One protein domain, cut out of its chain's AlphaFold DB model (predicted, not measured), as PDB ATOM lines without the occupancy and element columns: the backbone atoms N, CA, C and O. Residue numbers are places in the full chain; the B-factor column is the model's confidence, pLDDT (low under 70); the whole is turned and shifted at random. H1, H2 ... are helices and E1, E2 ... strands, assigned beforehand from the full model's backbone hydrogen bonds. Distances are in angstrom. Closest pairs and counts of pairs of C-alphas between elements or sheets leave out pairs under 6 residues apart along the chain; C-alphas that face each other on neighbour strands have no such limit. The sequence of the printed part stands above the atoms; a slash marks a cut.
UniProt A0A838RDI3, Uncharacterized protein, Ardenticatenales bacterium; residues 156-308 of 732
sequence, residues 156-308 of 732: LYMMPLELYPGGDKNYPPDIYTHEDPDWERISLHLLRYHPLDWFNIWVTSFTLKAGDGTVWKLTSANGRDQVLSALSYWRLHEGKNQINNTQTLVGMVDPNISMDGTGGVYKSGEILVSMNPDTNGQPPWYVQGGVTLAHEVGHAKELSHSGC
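AT A GLANCE: This is residues 156 to 308 of the 732 residues of an uncharacterized protein of Ardenticatenales bacterium (UniProt A0A838RDI3). A twisted sheet of five strands is sandwiched between two helices, H3 over one face and H4 over the other, making three layers; the short helices H1 and H2 sit beside H4, and residues 236 to 242 stick out. The printed part has 153 residues, with four named helices and five named strands in the order E1 H1 H2 E2 H3 E3 E4 E5 H4; the mixed sheet runs E2 E1 E3 E5 E4. The class is mixed, with under half of the residues in named elements; the whole is compact, with a radius of gyration of the C-alphas of 14.9 A and spans of 43 by 40 by 33 A.

HOW THE PARTS SIT: E1, residues 156 to 162, is parallel to E2, residues 200 to 203, with N 158 and O 202 2.8 A apart. With H1, residues 183 to 187, and H2, residues 190 to 193, they form a strand-helix-strand unit, parallel neighbours with helices between, its crossover right-handed. E3, residues 247 to 253, is parallel to E1, with N 159 and O 250 2.8 A apart. E2, H3, residues 221 to 237, and E3 form a split unit, E1 between its strands, also right-handed. E5, residues 270 to 274, is parallel to E3, with N 251 and O 271 2.8 A apart, and forms an antiparallel hairpin with E4, residues 264 to 267, with N 265 and O 272 2.9 A apart. H3 is on the sheet at a height of 8.7 A, slantwise, at 45 degrees to E3 on the local plane; its closest C-alphas to E5 are Leu 228 and Glu 270, 5.9 A. H4, residues 288 to 299, is on the opposite face at 8.6 A, along E5 at 13 degrees on the local plane. H4 touches H1 with residues 289 to 293 alone, closest C-alphas Gly 290 and Ile 186, 4.1 A. H4 touches H2 with residues 290 to 294 alone, closest C-alphas Ala 294 and Leu 190, 5.2 A. In H1, H3 and H4 every O i to N i+4 pair is within hydrogen-bond range; H2 is too short for one.

IN THESE COORDINATES: E1 begins at C-alpha 156 (112.554, 116.742, 170.856) and measures 19.0 A, E3 19.1 A, H3 24.9 A and H4 16.7 A, ending at C-alpha 299 (109.953, 122.721, 159.098).

THE WHOLE: The printed part has no cut. The links E1 to H1, E2 to H3 and E5 to H4 are long. Residues 240 to 246 have pLDDT under 70.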
ATOM      1  N   LEU A 156     111.911 115.437 170.781       90.75
ATOM      2  CA  LEU A 156     112.554 116.742 170.856       90.75
ATOM      3  C   LEU A 156     113.624 116.722 171.944       90.75
ATOM      4  O   LEU A 156     113.310 116.501 173.111       90.75
ATOM      5  N   TYR A 157     114.873 116.969 171.555       90.62
ATOM      6  CA  TYR A 157     115.972 117.196 172.490       90.62
ATOM      7  C   TYR A 157     116.117 118.688 172.716       90.62
ATOM      8  O   TYR A 157     116.596 119.416 171.853       90.62
ATOM      9  N   MET A 158     115.677 119.134 173.877       93.81
ATOM     10  CA  MET A 158     115.654 120.526 174.279       93.81
ATOM     11  C   MET A 158     116.979 120.819 174.975       93.81
ATOM     12  O   MET A 158     117.269 120.277 176.041       93.81
ATOM     13  N   MET A 159     117.816 121.623 174.332       94.88
ATOM     14  CA  MET A 159     119.192 121.876 174.739       94.88
ATOM     15  C   MET A 159     119.310 123.266 175.363       94.88
ATOM     16  O   MET A 159     119.184 124.259 174.636       94.88
ATOM     17  N   PRO A 160     119.570 123.365 176.682       96.69
ATOM     18  CA  PRO A 160     119.969 124.621 177.299       96.69
ATOM     19  C   PRO A 160     121.244 125.147 176.645       96.69
ATOM     20  O   PRO A 160     122.164 124.378 176.342       96.69
ATOM     21  N   LEU A 161     121.305 126.461 176.440       97.38
ATOM     22  CA  LEU A 161     122.454 127.142 175.853       97.38
ATOM     23  C   LEU A 161     123.040 128.140 176.855       97.38
ATOM     24  O   LEU A 161     122.301 128.931 177.430       97.38
ATOM     25  N   GLU A 162     124.362 128.152 177.019       96.06
ATOM     26  CA  GLU A 162     125.056 129.215 177.757       96.06
ATOM     27  C   GLU A 162     125.367 130.365 176.798       96.06
ATOM     28  O   GLU A 162     126.318 130.310 176.006       96.06
ATOM     29  N   LEU A 163     124.543 131.408 176.854       96.69
ATOM     30  CA  LEU A 163     124.602 132.550 175.948       96.69
ATOM     31  C   LEU A 163     124.911 133.830 176.715       96.69
ATOM     32  O   LEU A 163     124.592 133.960 177.886       96.69
ATOM     33  N   TYR A 164     125.543 134.788 176.046       95.19
ATOM     34  CA  TYR A 164     125.941 136.055 176.654       95.19
ATOM     35  C   TYR A 164     125.222 137.203 175.940       95.19
ATOM     36  O   TYR A 164     125.260 137.237 174.703       95.19
ATOM     37  N   PRO A 165     124.615 138.166 176.659       93.94
ATOM     38  CA  PRO A 165     123.991 139.338 176.053       93.94
ATOM     39  C   PRO A 165     124.907 140.036 175.040       93.94
ATOM     40  O   PRO A 165     126.046 140.396 175.339       93.94
ATOM     41  N   GLY A 166     124.424 140.188 173.800       87.19
ATOM     42  CA  GLY A 166     125.187 140.782 172.691       87.19
ATOM     43  C   GLY A 166     126.430 139.993 172.246       87.19
ATOM     44  O   GLY A 166     127.202 140.497 171.428       87.19
ATOM     45  N   GLY A 167     126.632 138.777 172.760       89.38
ATOM     46  CA  GLY A 167     127.861 138.012 172.589       89.38
ATOM     47  C   GLY A 167     129.041 138.618 173.353       89.38
ATOM     48  O   GLY A 167     130.140 138.664 172.812       89.38
ATOM     49  N   ASP A 168     128.836 139.127 174.573       90.62
ATOM     50  CA  ASP A 168     129.894 139.750 175.381       90.62
ATOM     51  C   ASP A 168     130.037 139.095 176.770       90.62
ATOM     52  O   ASP A 168     129.153 139.193 177.620       90.62
ATOM     53  N   LYS A 169     131.204 138.480 177.030       90.38
ATOM     54  CA  LYS A 169     131.541 137.821 178.313       90.38
ATOM     55  C   LYS A 169     131.670 138.768 179.505       90.38
ATOM     56  O   LYS A 169     131.866 138.303 180.626       90.38
ATOM     57  N   ASN A 170     131.602 140.081 179.292       92.81
ATOM     58  CA  ASN A 170     131.530 141.043 180.388       92.81
ATOM     59  C   ASN A 170     130.176 141.007 181.116       92.81
ATOM     60  O   ASN A 170     130.080 141.518 182.233       92.81
ATOM     61  N   TYR A 171     129.151 140.408 180.507       92.75
ATOM     62  CA  TYR A 171     127.850 140.168 181.124       92.75
ATOM     63  C   TYR A 171     127.766 138.733 181.664       92.75
ATOM     64  O   TYR A 171     128.464 137.850 181.160       92.75
ATOM     65  N   PRO A 172     126.951 138.479 182.706       93.44
ATOM     66  CA  PRO A 172     126.645 137.110 183.107       93.44
ATOM     67  C   PRO A 172     125.960 136.356 181.954       93.44
ATOM     68  O   PRO A 172     125.280 136.996 181.148       93.44
ATOM     69  N   PRO A 173     126.148 135.029 181.857       94.81
ATOM     70  CA  PRO A 173     125.428 134.241 180.878       94.81
ATOM     71  C   PRO A 173     123.955 134.095 181.269       94.81
ATOM     72  O   PRO A 173     123.641 133.970 182.454       94.81
ATOM     73  N   ASP A 174     123.096 134.040 180.260       96.38
ATOM     74  CA  ASP A 174     121.698 133.645 180.370       96.38
ATOM     75  C   ASP A 174     121.548 132.206 179.864       96.38
ATOM     76  O   ASP A 174     122.150 131.820 178.852       96.38
ATOM     77  N   ILE A 175     120.776 131.405 180.598       96.38
ATOM     78  CA  ILE A 175     120.540 129.986 180.329       96.38
ATOM     79  C   ILE A 175     119.061 129.728 180.562       96.38
ATOM     80  O   ILE A 175     118.575 129.930 181.671       96.38
ATOM     81  N   TYR A 176     118.384 129.241 179.526       96.06
ATOM     82  CA  TYR A 176     116.991 128.833 179.614       96.06
ATOM     83  C   TYR A 176     116.890 127.318 179.790       96.06
ATOM     84  O   TYR A 176     117.541 126.550 179.073       96.06
ATOM     85  N   THR A 177     116.059 126.882 180.727       92.50
ATOM     86  CA  THR A 177     115.893 125.491 181.152       92.50
ATOM     87  C   THR A 177     114.414 125.129 181.299       92.50
ATOM     88  O   THR A 177     113.517 125.946 181.115       92.50
ATOM     89  N   HIS A 178     114.143 123.871 181.644       88.69
ATOM     90  CA  HIS A 178     112.787 123.411 181.933       88.69
ATOM     91  C   HIS A 178     112.266 123.846 183.313       88.69
ATOM     92  O   HIS A 178     111.083 123.676 183.594       88.69
ATOM     93  N   GLU A 179     113.135 124.389 184.169       88.12
ATOM     94  CA  GLU A 179     112.754 124.937 185.474       88.12
ATOM     95  C   GLU A 179     112.235 126.379 185.370       88.12
ATOM     96  O   GLU A 179     111.646 126.906 186.320       88.12
ATOM     97  N   ASP A 180     112.431 127.026 184.217       91.12
ATOM     98  CA  ASP A 180     111.952 128.378 183.973       91.12
ATOM     99  C   ASP A 180     110.416 128.441 183.995       91.12
ATOM    100  O   ASP A 180     109.727 127.566 183.465       91.12
ATOM    101  N   PRO A 181     109.825 129.498 184.582       87.12
ATOM    102  CA  PRO A 181     108.401 129.532 184.921       87.12
ATOM    103  C   PRO A 181     107.455 129.411 183.718       87.12
ATOM    104  O   PRO A 181     106.322 128.945 183.884       87.12
ATOM    105  N   ASP A 182     107.910 129.828 182.535       88.12
ATOM    106  CA  ASP A 182     107.154 129.812 181.280       88.12
ATOM    107  C   ASP A 182     107.455 128.591 180.389       88.12
ATOM    108  O   ASP A 182     106.891 128.485 179.295       88.12
ATOM    109  N   TRP A 183     108.298 127.655 180.839       89.75
ATOM    110  CA  TRP A 183     108.699 126.474 180.070       89.75
ATOM    111  C   TRP A 183     107.505 125.699 179.514       89.75
ATOM    112  O   TRP A 183     107.429 125.431 178.316       89.75
ATOM    113  N   GLU A 184     106.537 125.352 180.357       85.75
ATOM    114  CA  GLU A 184     105.366 124.555 179.978       85.75
ATOM    115  C   GLU A 184     104.407 125.376 179.134       85.75
ATOM    116  O   GLU A 184     103.769 124.851 178.221       85.75
ATOM    117  N   ARG A 185     104.345 126.689 179.392       82.44
ATOM    118  CA  ARG A 185     103.585 127.612 178.557       82.44
ATOM    119  C   ARG A 185     104.147 127.629 177.140       82.44
ATOM    120  O   ARG A 185     103.348 127.707 176.224       82.44
ATOM    121  N   ILE A 186     105.454 127.507 176.928       90.38
ATOM    122  CA  ILE A 186     106.072 127.496 175.591       90.38
ATOM    123  C   ILE A 186     106.085 126.094 174.977       90.38
ATOM    124  O   ILE A 186     105.545 125.895 173.891       90.38
ATOM    125  N   SER A 187     106.655 125.108 175.665       88.88
ATOM    126  CA  SER A 187     106.853 123.749 175.143       88.88
ATOM    127  C   SER A 187     105.535 123.072 174.766       88.88
ATOM    128  O   SER A 187     105.431 122.438 173.716       88.88
ATOM    129  N   LEU A 188     104.472 123.268 175.548       82.94
ATOM    130  CA  LEU A 188     103.191 122.611 175.294       82.94
ATOM    131  C   LEU A 188     102.300 123.359 174.290       82.94
ATOM    132  O   LEU A 188     101.274 122.816 173.866       82.94
ATOM    133  N   HIS A 189     102.715 124.538 173.794       86.75
ATOM    134  CA  HIS A 189     102.089 125.125 172.599       86.75
ATOM    135  C   HIS A 189     102.207 124.206 171.384       86.75
ATOM    136  O   HIS A 189     101.338 124.247 170.516       86.75
ATOM    137  N   LEU A 190     103.189 123.305 171.344       90.50
ATOM    138  CA  LEU A 190     103.290 122.282 170.309       90.50
ATOM    139  C   LEU A 190     101.981 121.496 170.120       90.50
ATOM    140  O   LEU A 190     101.533 121.305 168.989       90.50
ATOM    141  N   LEU A 191     101.300 121.117 171.209       88.44
ATOM    142  CA  LEU A 191     100.044 120.352 171.166       88.44
ATOM    143  C   LEU A 191      98.869 121.143 170.572       88.44
ATOM    144  O   LEU A 191      97.880 120.550 170.130       88.44
ATOM    145  N   ARG A 192      98.959 122.476 170.528       86.81
ATOM    146  CA  ARG A 192      97.954 123.357 169.916       86.81
ATOM    147  C   ARG A 192      98.014 123.302 168.392       86.81
ATOM    148  O   ARG A 192      96.968 123.202 167.751       86.81
ATOM    149  N   TYR A 193      99.220 123.337 167.837       90.00
ATOM    150  CA  TYR A 193      99.465 123.431 166.397       90.00
ATOM    151  C   TYR A 193      99.615 122.066 165.730       90.00
ATOM    152  O   TYR A 193      99.151 121.865 164.606       90.00
ATOM    153  N   HIS A 194     100.194 121.099 166.439       93.75
ATOM    154  CA  HIS A 194     100.409 119.762 165.917       93.75
ATOM    155  C   HIS A 194      99.264 118.812 166.311       93.75
ATOM    156  O   HIS A 194      98.811 118.823 167.461       93.75
ATOM    157  N   PRO A 195      98.784 117.966 165.377       94.12
ATOM    158  CA  PRO A 195      97.762 116.944 165.616       94.12
ATOM    159  C   PRO A 195      98.291 115.765 166.448       94.12
ATOM    160  O   PRO A 195      98.318 114.624 165.993       94.12
ATOM    161  N   LEU A 196      98.738 116.043 167.667       91.12
ATOM    162  CA  LEU A 196      99.271 115.068 168.605       91.12
ATOM    163  C   LEU A 196      98.603 115.247 169.965       91.12
ATOM    164  O   LEU A 196      98.219 116.353 170.350       91.12
ATOM    165  N   ASP A 197      98.443 114.135 170.659       86.38
ATOM    166  CA  ASP A 197      98.112 114.043 172.079       86.38
ATOM    167  C   ASP A 197      99.357 114.209 172.964       86.38
ATOM    168  O   ASP A 197      99.238 114.702 174.076       86.38
ATOM    169  N   TRP A 198     100.548 113.871 172.451       85.56
ATOM    170  CA  TRP A 198     101.798 113.905 173.216       85.56
ATOM    171  C   TRP A 198     103.044 114.065 172.330       85.56
ATOM    172  O   TRP A 198     103.083 113.534 171.210       85.56
ATOM    173  N   PHE A 199     104.067 114.739 172.865       87.31
ATOM    174  CA  PHE A 199     105.429 114.844 172.325       87.31
ATOM    175  C   PHE A 199     106.411 114.152 173.264       87.31
ATOM    176  O   PHE A 199     106.264 114.279 174.469       87.31
ATOM    177  N   ASN A 200     107.434 113.483 172.729       86.81
ATOM    178  CA  ASN A 200     108.518 112.971 173.564       86.81
ATOM    179  C   ASN A 200     109.555 114.080 173.743       86.81
ATOM    180  O   ASN A 200     110.316 114.350 172.813       86.81
ATOM    181  N   ILE A 201     109.563 114.750 174.891       89.44
ATOM    182  CA  ILE A 201     110.519 115.822 175.178       89.44
ATOM    183  C   ILE A 201     111.625 115.297 176.094       89.44
ATOM    184  O   ILE A 201     111.370 114.612 177.079       89.44
ATOM    185  N   TRP A 202     112.870 115.635 175.781       89.25
ATOM    186  CA  TRP A 202     114.025 115.343 176.620       89.25
ATOM    187  C   TRP A 202     114.865 116.599 176.776       89.25
ATOM    188  O   TRP A 202     115.305 117.166 175.781       89.25
ATOM    189  N   VAL A 203     115.111 117.032 178.008       90.94
ATOM    190  CA  VAL A 203     115.992 118.175 178.279       90.94
ATOM    191  C   VAL A 203     117.388 117.636 178.552       90.94
ATOM    192  O   VAL A 203     117.536 116.682 179.309       90.94
ATOM    193  N   THR A 204     118.414 118.152 177.882       89.69
ATOM    194  CA  THR A 204     119.764 117.580 177.995       89.69
ATOM    195  C   THR A 204     120.442 117.956 179.310       89.69
ATOM    196  O   THR A 204     120.316 119.083 179.772       89.69
ATOM    197  N   SER A 205     121.226 117.033 179.867       88.81
ATOM    198  CA  SER A 205     121.875 117.170 181.184       88.81
ATOM    199  C   SER A 205     123.046 118.151 181.226       88.81
ATOM    200  O   SER A 205     123.393 118.663 182.287       88.81
ATOM    201  N   PHE A 206     123.660 118.416 180.071       92.12
ATOM    202  CA  PHE A 206     124.761 119.365 179.948       92.12
ATOM    203  C   PHE A 206     124.367 120.507 179.021       92.12
ATOM    204  O   PHE A 206     123.895 120.282 177.904       92.12
ATOM    205  N   THR A 207     124.598 121.726 179.495       94.69
ATOM    206  CA  THR A 207     124.355 122.964 178.762       94.69
ATOM    207  C   THR A 207     125.368 123.109 177.633       94.69
ATOM    208  O   THR A 207     126.583 123.028 177.842       94.69
ATOM    209  N   LEU A 208     124.881 123.365 176.422       95.44
ATOM    210  CA  LEU A 208     125.742 123.564 175.265       95.44
ATOM    211  C   LEU A 208     126.283 125.000 175.250       95.44
ATOM    212  O   LEU A 208     125.553 125.966 175.467       95.44
ATOM    213  N   LYS A 209     127.581 125.158 174.980       93.19
ATOM    214  CA  LYS A 209     128.248 126.464 175.025       93.19
ATOM    215  C   LYS A 209     129.380 126.595 174.026       93.19
ATOM    216  O   LYS A 209     129.927 125.603 173.545       93.19
ATOM    217  N   ALA A 210     129.749 127.841 173.749       91.88
ATOM    218  CA  ALA A 210     130.885 128.156 172.898       91.88
ATOM    219  C   ALA A 210     132.210 127.688 173.531       91.88
ATOM    220  O   ALA A 210     132.367 127.689 174.754       91.88
ATOM    221  N   GLY A 211     133.187 127.345 172.687       86.12
ATOM    222  CA  GLY A 211     134.520 126.920 173.117       86.12
ATOM    223  C   GLY A 211     135.289 127.970 173.928       86.12
ATOM    224  O   GLY A 211     134.931 129.155 173.989       86.12
ATOM    225  N   ASP A 212     136.412 127.554 174.513       84.50
ATOM    226  CA  ASP A 212     137.202 128.386 175.425       84.50
ATOM    227  C   ASP A 212     137.613 129.722 174.788       84.50
ATOM    228  O   ASP A 212     138.241 129.787 173.725       84.50
ATOM    229  N   GLY A 213     137.279 130.818 175.475       80.50
ATOM    230  CA  GLY A 213     137.576 132.179 175.016       80.50
ATOM    231  C   GLY A 213     136.703 132.683 173.858       80.50
ATOM    232  O   GLY A 213     136.937 133.790 173.389       80.50
ATOM    233  N   THR A 214     135.691 131.923 173.426       87.56
ATOM    234  CA  THR A 214     134.756 132.315 172.354       87.56
ATOM    235  C   THR A 214     133.337 132.542 172.875       87.56
ATOM    236  O   THR A 214     133.024 132.179 174.009       87.56
ATOM    237  N   VAL A 215     132.507 133.195 172.062       91.19
ATOM    238  CA  VAL A 215     131.093 133.515 172.308       91.19
ATOM    239  C   VAL A 215     130.336 133.411 170.997       91.19
ATOM    240  O   VAL A 215     130.885 133.748 169.946       91.19
ATOM    241  N   TRP A 216     129.077 132.995 171.059       91.88
ATOM    242  CA  TRP A 216     128.177 133.070 169.915       91.88
ATOM    243  C   TRP A 216     127.452 134.409 169.909       91.88
ATOM    244  O   TRP A 216     126.952 134.867 170.936       91.88
ATOM    245  N   LYS A 217     127.398 135.044 168.740       90.38
ATOM    246  CA  LYS A 217     126.699 136.313 168.538       90.38
ATOM    247  C   LYS A 217     125.426 136.062 167.740       90.38
ATOM    248  O   LYS A 217     125.447 136.115 166.518       90.38
ATOM    249  N   LEU A 218     124.315 135.797 168.422       91.38
ATOM    250  CA  LEU A 218     123.074 135.377 167.752       91.38
ATOM    251  C   LEU A 218     122.388 136.470 166.927       91.38
ATOM    252  O   LEU A 218     121.476 136.169 166.160       91.38
ATOM    253  N   THR A 219     122.846 137.720 167.024       88.38
ATOM    254  CA  THR A 219     122.394 138.789 166.126       88.38
ATOM    255  C   THR A 219     122.941 138.632 164.703       88.38
ATOM    256  O   THR A 219     122.424 139.278 163.806       88.38
ATOM    257  N   SER A 220     123.978 137.814 164.472       81.88
ATOM    258  CA  SER A 220     124.496 137.523 163.127       81.88
ATOM    259  C   SER A 220     124.079 136.130 162.652       81.88
ATOM    260  O   SER A 220     123.949 135.197 163.450       81.88
ATOM    261  N   ALA A 221     123.910 135.970 161.339       78.25
ATOM    262  CA  ALA A 221     123.545 134.699 160.713       78.25
ATOM    263  C   ALA A 221     124.595 133.619 161.005       78.25
ATOM    264  O   ALA A 221     124.264 132.536 161.483       78.25
ATOM    265  N   ASN A 222     125.874 133.971 160.846       78.19
ATOM    266  CA  ASN A 222     126.999 133.089 161.162       78.19
ATOM    267  C   ASN A 222     127.017 132.673 162.648       78.19
ATOM    268  O   ASN A 222     127.374 131.545 162.973       78.19
ATOM    269  N   GLY A 223     126.617 133.557 163.568       85.25
ATOM    270  CA  GLY A 223     126.551 133.219 164.990       85.25
ATOM    271  C   GLY A 223     125.465 132.188 165.300       85.25
ATOM    272  O   GLY A 223     125.707 131.287 166.098       85.25
ATOM    273  N   ARG A 224     124.300 132.274 164.642       88.56
ATOM    274  CA  ARG A 224     123.226 131.268 164.747       88.56
ATOM    275  C   ARG A 224     123.646 129.930 164.135       88.56
ATOM    276  O   ARG A 224     123.468 128.889 164.760       88.56
ATOM    277  N   ASP A 225     124.290 129.969 162.971       84.19
ATOM    278  CA  ASP A 225     124.840 128.791 162.289       84.19
ATOM    279  C   ASP A 225     125.890 128.046 163.130       84.19
ATOM    280  O   ASP A 225     125.919 126.816 163.158       84.19
ATOM    281  N   GLN A 226     126.734 128.777 163.864       85.88
ATOM    282  CA  GLN A 226     127.691 128.181 164.797       85.88
ATOM    283  C   GLN A 226     127.002 127.382 165.910       85.88
ATOM    284  O   GLN A 226     127.517 126.332 166.296       85.88
ATOM    285  N   VAL A 227     125.849 127.845 166.409       92.19
ATOM    286  CA  VAL A 227     125.068 127.096 167.406       92.19
ATOM    287  C   VAL A 227     124.444 125.857 166.784       92.19
ATOM    288  O   VAL A 227     124.590 124.775 167.344       92.19
ATOM    289  N   LEU A 228     123.817 125.984 165.610       90.44
ATOM    290  CA  LEU A 228     123.245 124.843 164.887       90.44
ATOM    291  C   LEU A 228     124.310 123.767 164.633       90.44
ATOM    292  O   LEU A 228     124.089 122.598 164.923       90.44
ATOM    293  N   SER A 229     125.522 124.160 164.233       86.81
ATOM    294  CA  SER A 229     126.641 123.224 164.092       86.81
ATOM    295  C   SER A 229     127.085 122.592 165.414       86.81
ATOM    296  O   SER A 229     127.542 121.446 165.405       86.81
ATOM    297  N   ALA A 230     127.013 123.314 166.532       91.62
ATOM    298  CA  ALA A 230     127.320 122.755 167.844       91.62
ATOM    299  C   ALA A 230     126.262 121.716 168.263       91.62
ATOM    300  O   ALA A 230     126.625 120.679 168.821       91.62
ATOM    301  N   LEU A 231     124.985 121.938 167.920       92.19
ATOM    302  CA  LEU A 231     123.914 120.947 168.074       92.19
ATOM    303  C   LEU A 231     124.195 119.702 167.212       92.19
ATOM    304  O   LEU A 231     124.152 118.586 167.730       92.19
ATOM    305  N   SER A 232     124.580 119.862 165.938       89.12
ATOM    306  CA  SER A 232     124.942 118.731 165.064       89.12
ATOM    307  C   SER A 232     126.154 117.947 165.598       89.12
ATOM    308  O   SER A 232     126.183 116.716 165.529       89.12
ATOM    309  N   TYR A 233     127.148 118.632 166.181       90.75
ATOM    310  CA  TYR A 233     128.289 117.982 166.839       90.75
ATOM    311  C   TYR A 233     127.857 117.196 168.084       90.75
ATOM    312  O   TYR A 233     128.262 116.046 168.259       90.75
ATOM    313  N   TRP A 234     126.988 117.767 168.920       91.06
ATOM    314  CA  TRP A 234     126.425 117.054 170.067       91.06
ATOM    315  C   TRP A 234     125.648 115.805 169.622       91.06
ATOM    316  O   TRP A 234     125.924 114.706 170.107       91.06
ATOM    317  N   ARG A 235     124.770 115.937 168.615       87.94
ATOM    318  CA  ARG A 235     123.991 114.835 168.017       87.94
ATOM    319  C   ARG A 235     124.880 113.680 167.565       87.94
ATOM    320  O   ARG A 235     124.537 112.512 167.756       87.94
ATOM    321  N   LEU A 236     126.027 113.991 166.963       86.50
ATOM    322  CA  LEU A 236     126.980 112.987 166.500       86.50
ATOM    323  C   LEU A 236     127.526 112.134 167.651       86.50
ATOM    324  O   LEU A 236     127.719 110.925 167.487       86.50
ATOM    325  N   HIS A 237     127.777 112.751 168.802       85.81
ATOM    326  CA  HIS A 237     128.390 112.088 169.944       85.81
ATOM    327  C   HIS A 237     127.397 111.512 170.948       85.81
ATOM    328  O   HIS A 237     127.813 110.689 171.760       85.81
ATOM    329  N   GLU A 238     126.119 111.880 170.875       84.56
ATOM    330  CA  GLU A 238     125.115 111.407 171.820       84.56
ATOM    331  C   GLU A 238     124.846 109.899 171.692       84.56
ATOM    332  O   GLU A 238     124.419 109.379 170.654       84.56
ATOM    333  N   GLY A 239     125.107 109.181 172.781       71.06
ATOM    334  CA  GLY A 239     124.948 107.740 172.886       71.06
ATOM    335  C   GLY A 239     123.632 107.302 173.525       71.06
ATOM    336  O   GLY A 239     123.198 106.175 173.255       71.06
ATOM    337  N   LYS A 240     122.991 108.129 174.364       63.97
ATOM    338  CA  LYS A 240     121.705 107.793 174.989       63.97
ATOM    339  C   LYS A 240     120.578 107.888 173.963       63.97
ATOM    340  O   LYS A 240     120.553 108.766 173.110       63.97
ATOM    341  N   ASN A 241     119.654 106.926 174.035       57.38
ATOM    342  CA  ASN A 241     118.447 106.848 173.202       57.38
ATOM    343  C   ASN A 241     118.687 107.057 171.704       57.38
ATOM    344  O   ASN A 241     118.056 107.913 171.092       57.38
ATOM    345  N   GLN A 242     119.597 106.228 171.164       51.81
ATOM    346  CA  GLN A 242     119.962 106.084 169.746       51.81
ATOM    347  C   GLN A 242     119.086 106.922 168.821       51.81
ATOM    348  O   GLN A 242     117.982 106.504 168.457       51.81
ATOM    349  N   ILE A 243     119.618 108.087 168.463       54.53
ATOM    350  CA  ILE A 243     118.953 109.099 167.661       54.53
ATOM    351  C   ILE A 243     118.514 108.466 166.343       54.53
ATOM    352  O   ILE A 243     119.313 108.233 165.436       54.53
ATOM    353  N   ASN A 244     117.237 108.097 166.251       50.12
ATOM    354  CA  ASN A 244     116.643 107.719 164.981       50.12
ATOM    355  C   ASN A 244     116.486 108.992 164.129       50.12
ATOM    356  O   ASN A 244     116.476 110.107 164.647       50.12
ATOM    357  N   ASN A 245     116.329 108.854 162.816       50.06
ATOM    358  CA  ASN A 245     116.220 109.990 161.888       50.06
ATOM    359  C   ASN A 245     114.913 110.807 162.065       50.06
ATOM    360  O   ASN A 245     114.510 111.531 161.163       50.06
ATOM    361  N   THR A 246     114.193 110.652 163.184       58.66
ATOM    362  CA  THR A 246     112.926 111.349 163.466       58.66
ATOM    363  C   THR A 246     113.017 112.356 164.614       58.66
ATOM    364  O   THR A 246     112.028 113.054 164.873       58.66
ATOM    365  N   GLN A 247     114.175 112.437 165.277       75.88
ATOM    366  CA  GLN A 247     114.425 113.350 166.389       75.88
ATOM    367  C   GLN A 247     114.834 114.742 165.899       75.88
ATOM    368  O   GLN A 247     115.401 114.889 164.818       75.88
ATOM    369  N   THR A 248     114.551 115.755 166.708       87.25
ATOM    370  CA  THR A 248     114.842 117.158 166.410       87.25
ATOM    371  C   THR A 248     115.523 117.778 167.620       87.25
ATOM    372  O   THR A 248     115.017 117.660 168.736       87.25
ATOM    373  N   LEU A 249     116.684 118.398 167.415       91.56
ATOM    374  CA  LEU A 249     117.391 119.116 168.475       91.56
ATOM    375  C   LEU A 249     116.913 120.560 168.484       91.56
ATOM    376  O   LEU A 249     116.809 121.170 167.428       91.56
ATOM    377  N   VAL A 250     116.649 121.106 169.662       95.88
ATOM    378  CA  VAL A 250     116.136 122.459 169.856       95.88
ATOM    379  C   VAL A 250     117.051 123.183 170.832       95.88
ATOM    380  O   VAL A 250     116.990 122.954 172.036       95.88
ATOM    381  N   GLY A 251     117.902 124.066 170.320       97.44
ATOM    382  CA  GLY A 251     118.647 125.025 171.126       97.44
ATOM    383  C   GLY A 251     117.701 126.078 171.699       97.44
ATOM    384  O   GLY A 251     117.066 126.822 170.946       97.44
ATOM    385  N   MET A 252     117.611 126.134 173.024       97.94
ATOM    386  CA  MET A 252     116.744 127.060 173.747       97.94
ATOM    387  C   MET A 252     117.475 128.377 173.989       97.94
ATOM    388  O   MET A 252     118.432 128.436 174.762       97.94
ATOM    389  N   VAL A 253     117.035 129.440 173.316       97.81
ATOM    390  CA  VAL A 253     117.593 130.784 173.487       97.81
ATOM    391  C   VAL A 253     116.788 131.524 174.546       97.81
ATOM    392  O   VAL A 253     115.578 131.703 174.398       97.81
ATOM    393  N   ASP A 254     117.472 131.969 175.599       97.06
ATOM    394  CA  ASP A 254     116.866 132.780 176.653       97.06
ATOM    395  C   ASP A 254     116.245 134.076 176.085       97.06
ATOM    396  O   ASP A 254     116.848 134.702 175.204       97.06
ATOM    397  N   PRO A 255     115.066 134.516 176.569       94.19
ATOM    398  CA  PRO A 255     114.396 135.734 176.100       94.19
ATOM    399  C   PRO A 255     115.241 137.013 176.153       94.19
ATOM    400  O   PRO A 255     114.976 137.951 175.401       94.19
ATOM    401  N   ASN A 256     116.246 137.081 177.030       94.06
ATOM    402  CA  ASN A 256     117.132 138.239 177.152       94.06
ATOM    403  C   ASN A 256     118.205 138.290 176.051       94.06
ATOM    404  O   ASN A 256     118.865 139.319 175.864       94.06
ATOM    405  N   ILE A 257     118.368 137.212 175.282       95.88
ATOM    406  CA  ILE A 257     119.333 137.124 174.191       95.88
ATOM    407  C   ILE A 257     118.668 137.519 172.872       95.88
ATOM    408  O   ILE A 257     117.820 136.820 172.324       95.88
ATOM    409  N   SER A 258     119.107 138.648 172.313       92.88
ATOM    410  CA  SER A 258     118.624 139.112 171.011       92.88
ATOM    411  C   SER A 258     119.117 138.227 169.860       92.88
ATOM    412  O   SER A 258     120.317 137.986 169.707       92.88
ATOM    413  N   MET A 259     118.178 137.844 168.997       91.19
ATOM    414  CA  MET A 259     118.410 137.180 167.709       91.19
ATOM    415  C   MET A 259     118.151 138.124 166.515       91.19
ATOM    416  O   MET A 259     117.832 137.675 165.418       91.19
ATOM    417  N   ASP A 260     118.259 139.443 166.724       87.38
ATOM    418  CA  ASP A 260     118.043 140.485 165.698       87.38
ATOM    419  C   ASP A 260     116.677 140.385 164.989       87.38
ATOM    420  O   ASP A 260     116.566 140.417 163.770       87.38
ATOM    421  N   GLY A 261     115.616 140.185 165.777       84.31
ATOM    422  CA  GLY A 261     114.247 140.033 165.270       84.31
ATOM    423  C   GLY A 261     113.907 138.643 164.721       84.31
ATOM    424  O   GLY A 261     112.742 138.389 164.427       84.31
ATOM    425  N   THR A 262     114.878 137.729 164.639       86.50
ATOM    426  CA  THR A 262     114.643 136.327 164.259       86.50
ATOM    427  C   THR A 262     114.034 135.569 165.440       86.50
ATOM    428  O   THR A 262     114.645 135.506 166.503       86.50
ATOM    429  N   GLY A 263     112.836 135.003 165.283       87.75
ATOM    430  CA  GLY A 263     112.199 134.217 166.348       87.75
ATOM    431  C   GLY A 263     112.830 132.834 166.510       87.75
ATOM    432  O   GLY A 263     113.096 132.394 167.628       87.75
ATOM    433  N   GLY A 264     113.090 132.167 165.388       91.94
ATOM    434  CA  GLY A 264     113.689 130.844 165.325       91.94
ATOM    435  C   GLY A 264     114.299 130.587 163.952       91.94
ATOM    436  O   GLY A 264     114.132 131.395 163.042       91.94
ATOM    437  N   VAL A 265     115.083 129.518 163.859       89.44
ATOM    438  CA  VAL A 265     115.655 129.007 162.611       89.44
ATOM    439  C   VAL A 265     115.750 127.488 162.665       89.44
ATOM    440  O   VAL A 265     116.005 126.911 163.730       89.44
ATOM    441  N   TYR A 266     115.657 126.857 161.500       86.88
ATOM    442  CA  TYR A 266     115.829 125.427 161.297       86.88
ATOM    443  C   TYR A 266     116.896 125.138 160.229       86.88
ATOM    444  O   TYR A 266     116.957 125.780 159.176       86.88
ATOM    445  N   LYS A 267     117.732 124.125 160.484       81.56
ATOM    446  CA  LYS A 267     118.714 123.586 159.530       81.56
ATOM    447  C   LYS A 267     118.970 122.109 159.823       81.56
ATOM    448  O   LYS A 267     119.283 121.762 160.952       81.56
ATOM    449  N   SER A 268     118.823 121.239 158.823       73.00
ATOM    450  CA  SER A 268     119.238 119.819 158.865       73.00
ATOM    451  C   SER A 268     118.775 118.961 160.073       73.00
ATOM    452  O   SER A 268     119.377 117.927 160.370       73.00
ATOM    453  N   GLY A 269     117.666 119.316 160.738       78.19
ATOM    454  CA  GLY A 269     117.167 118.614 161.935       78.19
ATOM    455  C   GLY A 269     117.502 119.302 163.263       78.19
ATOM    456  O   GLY A 269     117.039 118.861 164.319       78.19
ATOM    457  N   GLU A 270     118.259 120.394 163.208       89.00
ATOM    458  CA  GLU A 270     118.582 121.268 164.323       89.00
ATOM    459  C   GLU A 270     117.751 122.560 164.251       89.00
ATOM    460  O   GLU A 270     117.562 123.158 163.192       89.00
ATOM    461  N   ILE A 271     117.233 122.974 165.400       93.62
ATOM    462  CA  ILE A 271     116.398 124.155 165.598       93.62
ATOM    463  C   ILE A 271     117.092 125.062 166.611       93.62
ATOM    464  O   ILE A 271     117.629 124.589 167.611       93.62
ATOM    465  N   LEU A 272     117.023 126.369 166.395       95.62
ATOM    466  CA  LEU A 272     117.345 127.382 167.394       95.62
ATOM    467  C   LEU A 272     116.117 128.272 167.572       95.62
ATOM    468  O   LEU A 272     115.661 128.854 166.595       95.62
ATOM    469  N   VAL A 273     115.574 128.376 168.787       96.31
ATOM    470  CA  VAL A 273     114.320 129.107 169.050       96.31
ATOM    471  C   VAL A 273     114.465 130.014 170.264       96.31
ATOM    472  O   VAL A 273     114.954 129.592 171.311       96.31
ATOM    473  N   SER A 274     113.984 131.250 170.129       95.56
ATOM    474  CA  SER A 274     113.771 132.159 171.251       95.56
ATOM    475  C   SER A 274     112.612 131.675 172.117       95.56
ATOM    476  O   SER A 274     111.467 131.591 171.669       95.56
ATOM    477  N   MET A 275     112.893 131.410 173.391       96.44
ATOM    478  CA  MET A 275     111.915 130.947 174.377       96.44
ATOM    479  C   MET A 275     111.104 132.117 174.955       96.44
ATOM    480  O   MET A 275     110.888 132.198 176.160       96.44
ATOM    481  N   ASN A 276     110.670 133.054 174.104       94.00
ATOM    482  CA  ASN A 276     110.004 134.285 174.524       94.00
ATOM    483  C   ASN A 276     108.556 134.031 175.005       94.00
ATOM    484  O   ASN A 276     107.717 133.606 174.201       94.00
ATOM    485  N   PRO A 277     108.216 134.326 176.276       91.06
ATOM    486  CA  PRO A 277     106.867 134.133 176.807       91.06
ATOM    487  C   PRO A 277     105.890 135.289 176.511       91.06
ATOM    488  O   PRO A 277     104.716 135.210 176.904       91.06
ATOM    489  N   ASP A 278     106.344 136.371 175.869       90.25
ATOM    490  CA  ASP A 278     105.504 137.514 175.494       90.25
ATOM    491  C   ASP A 278     104.459 137.115 174.434       90.25
ATOM    492  O   ASP A 278     104.634 136.186 173.638       90.25
ATOM    493  N   THR A 279     103.340 137.832 174.434       86.31
ATOM    494  CA  THR A 279     102.320 137.760 173.391       86.31
ATOM    495  C   THR A 279     102.481 138.855 172.339       86.31
ATOM    496  O   THR A 279     101.776 138.828 171.340       86.31
ATOM    497  N   ASN A 280     103.375 139.834 172.521       85.06
ATOM    498  CA  ASN A 280     103.610 140.956 171.600       85.06
ATOM    499  C   ASN A 280     102.335 141.732 171.232       85.06
ATOM    500  O   ASN A 280     102.136 142.161 170.096       85.06
ATOM    501  N   GLY A 281     101.425 141.895 172.196       83.88
ATOM    502  CA  GLY A 281     100.131 142.545 171.968       83.88
ATOM    503  C   GLY A 281      99.114 141.684 171.210       83.88
ATOM    504  O   GLY A 281      97.983 142.131 171.003       83.88
ATOM    505  N   GLN A 282      99.472 140.450 170.847       84.38
ATOM    506  CA  GLN A 282      98.537 139.438 170.369       84.38
ATOM    507  C   GLN A 282      97.669 138.927 171.530       84.38
ATOM    508  O   GLN A 282      97.985 139.157 172.708       84.38
ATOM    509  N   PRO A 283      96.552 138.238 171.229       78.38
ATOM    510  CA  PRO A 283      95.693 137.672 172.258       78.38
ATOM    511  C   PRO A 283      96.466 136.798 173.265       78.38
ATOM    512  O   PRO A 283      97.440 136.159 172.877       78.38
ATOM    513  N   PRO A 284      96.006 136.673 174.529       76.12
ATOM    514  CA  PRO A 284      96.748 135.986 175.598       76.12
ATOM    515  C   PRO A 284      97.190 134.548 175.294       76.12
ATOM    516  O   PRO A 284      98.127 134.037 175.903       76.12
ATOM    517  N   TRP A 285      96.494 133.896 174.361       78.12
ATOM    518  CA  TRP A 285      96.762 132.534 173.917       78.12
ATOM    519  C   TRP A 285      97.901 132.409 172.896       78.12
ATOM    520  O   TRP A 285      98.284 131.283 172.598       78.12
ATOM    521  N   TYR A 286      98.379 133.512 172.316       83.81
ATOM    522  CA  TYR A 286      99.478 133.548 171.352       83.81
ATOM    523  C   TYR A 286     100.773 133.824 172.112       83.81
ATOM    524  O   TYR A 286     101.031 134.958 172.496       83.81
ATOM    525  N   VAL A 287     101.557 132.784 172.386       88.06
ATOM    526  CA  VAL A 287     102.850 132.907 173.074       88.06
ATOM    527  C   VAL A 287     103.951 132.807 172.038       88.06
ATOM    528  O   VAL A 287     104.093 131.746 171.431       88.06
ATOM    529  N   GLN A 288     104.717 133.881 171.832       91.50
ATOM    530  CA  GLN A 288     105.638 133.998 170.700       91.50
ATOM    531  C   GLN A 288     106.573 132.788 170.588       91.50
ATOM    532  O   GLN A 288     106.556 132.110 169.565       91.50
ATOM    533  N   GLY A 289     107.310 132.455 171.652       93.88
ATOM    534  CA  GLY A 289     108.247 131.329 171.647       93.88
ATOM    535  C   GLY A 289     107.570 129.981 171.394       93.88
ATOM    536  O   GLY A 289     108.124 129.131 170.708       93.88
ATOM    537  N   GLY A 290     106.335 129.795 171.871       93.00
ATOM    538  CA  GLY A 290     105.562 128.573 171.632       93.00
ATOM    539  C   GLY A 290     105.091 128.434 170.183       93.00
ATOM    540  O   GLY A 290     105.085 127.332 169.631       93.00
ATOM    541  N   VAL A 291     104.716 129.548 169.550       92.56
ATOM    542  CA  VAL A 291     104.334 129.572 168.134       92.56
ATOM    543  C   VAL A 291     105.551 129.385 167.236       92.56
ATOM    544  O   VAL A 291     105.497 128.575 166.315       92.56
ATOM    545  N   THR A 292     106.664 130.056 167.542       94.62
ATOM    546  CA  THR A 292     107.937 129.861 166.845       94.62
ATOM    547  C   THR A 292     108.417 128.416 166.973       94.62
ATOM    548  O   THR A 292     108.733 127.795 165.966       94.62
ATOM    549  N   LEU A 293     108.391 127.825 168.170       95.81
ATOM    550  CA  LEU A 293     108.769 126.423 168.358       95.81
ATOM    551  C   LEU A 293     107.926 125.480 167.484       95.81
ATOM    552  O   LEU A 293     108.470 124.587 166.838       95.81
ATOM    553  N   ALA A 294     106.607 125.688 167.421       95.00
ATOM    554  CA  ALA A 294     105.733 124.912 166.542       95.00
ATOM    555  C   ALA A 294     106.014 125.152 165.047       95.00
ATOM    556  O   ALA A 294     105.943 124.211 164.256       95.00
ATOM    557  N   HIS A 295     106.363 126.379 164.658       94.69
ATOM    558  CA  HIS A 295     106.758 126.722 163.291       94.69
ATOM    559  C   HIS A 295     108.019 125.955 162.865       94.69
ATOM    560  O   HIS A 295     107.988 125.228 161.869       94.69
ATOM    561  N   GLU A 296     109.084 126.011 163.668       93.75
ATOM    562  CA  GLU A 296     110.352 125.334 163.368       93.75
ATOM    563  C   GLU A 296     110.216 123.803 163.403       93.75
ATOM    564  O   GLU A 296     110.752 123.088 162.551       93.75
ATOM    565  N   VAL A 297     109.426 123.260 164.338       93.81
ATOM    566  CA  VAL A 297     109.086 121.826 164.331       93.81
ATOM    567  C   VAL A 297     108.252 121.469 163.094       93.81
ATOM    568  O   VAL A 297     108.365 120.357 162.575       93.81
ATOM    569  N   GLY A 298     107.453 122.401 162.570       92.81
ATOM    570  CA  GLY A 298     106.796 122.299 161.269       92.81
ATOM    571  C   GLY A 298     107.794 122.101 160.125       92.81
ATOM    572  O   GLY A 298     107.628 121.156 159.348       92.81
ATOM    573  N   HIS A 299     108.857 122.906 160.060       89.88
ATOM    574  CA  HIS A 299     109.953 122.721 159.098       89.88
ATOM    575  C   HIS A 299     110.633 121.354 159.249       89.88
ATOM    576  O   HIS A 299     110.784 120.629 158.262       89.88
ATOM    577  N   ALA A 300     110.905 120.918 160.483       87.50
ATOM    578  CA  ALA A 300     111.434 119.579 160.772       87.50
ATOM    579  C   ALA A 300     110.483 118.427 160.372       87.50
ATOM    580  O   ALA A 300     110.878 117.256 160.364       87.50
ATOM    581  N   LYS A 301     109.218 118.729 160.053       89.06
ATOM    582  CA  LYS A 301     108.218 117.795 159.504       89.06
ATOM    583  C   LYS A 301     107.830 118.122 158.061       89.06
ATOM    584  O   LYS A 301     106.772 117.690 157.599       89.06
ATOM    585  N   GLU A 302     108.729 118.793 157.343       86.81
ATOM    586  CA  GLU A 302     108.640 119.098 155.911       86.81
ATOM    587  C   GLU A 302     107.455 120.006 155.551       86.81
ATOM    588  O   GLU A 302     106.868 119.906 154.466       86.81
ATOM    589  N   LEU A 303     107.065 120.891 156.469       90.81
ATOM    590  CA  LEU A 303     106.236 122.028 156.107       90.81
ATOM    591  C   LEU A 303     107.107 123.157 155.544       90.81
ATOM    592  O   LEU A 303     108.226 123.403 155.990       90.81
ATOM    593  N   SER A 304     106.553 123.842 154.555       90.56
ATOM    594  CA  SER A 304     107.147 124.978 153.853       90.56
ATOM    595  C   SER A 304     106.257 126.198 154.058       90.56
ATOM    596  O   SER A 304     105.069 126.034 154.358       90.56
ATOM    597  N   HIS A 305     106.796 127.406 153.883       91.69
ATOM    598  CA  HIS A 305     106.006 128.621 154.094       91.69
ATOM    599  C   HIS A 305     104.803 128.712 153.162       91.69
ATOM    600  O   HIS A 305     104.864 128.277 152.013       91.69
ATOM    601  N   SER A 306     103.703 129.317 153.605       90.88
ATOM    602  CA  SER A 306     102.511 129.437 152.761       90.88
ATOM    603  C   SER A 306     102.715 130.394 151.579       90.88
ATOM    604  O   SER A 306     102.029 130.266 150.560       90.88
ATOM    605  N   GLY A 307     103.665 131.327 151.666       89.00
ATOM    606  CA  GLY A 307     103.904 132.404 150.705       89.00
ATOM    607  C   GLY A 307     102.924 133.566 150.866       89.00
ATOM    608  O   GLY A 307     102.487 134.150 149.871       89.00
ATOM    609  N   CYS A 308     102.502 133.852 152.096       89.75
ATOM    610  CA  CYS A 308     101.618 134.962 152.432       89.75
ATOM    611  C   CYS A 308     102.314 136.321 152.285       89.75
ATOM    612  O   CYS A 308     101.742 137.244 151.695       89.75
TER     613      CYS A 308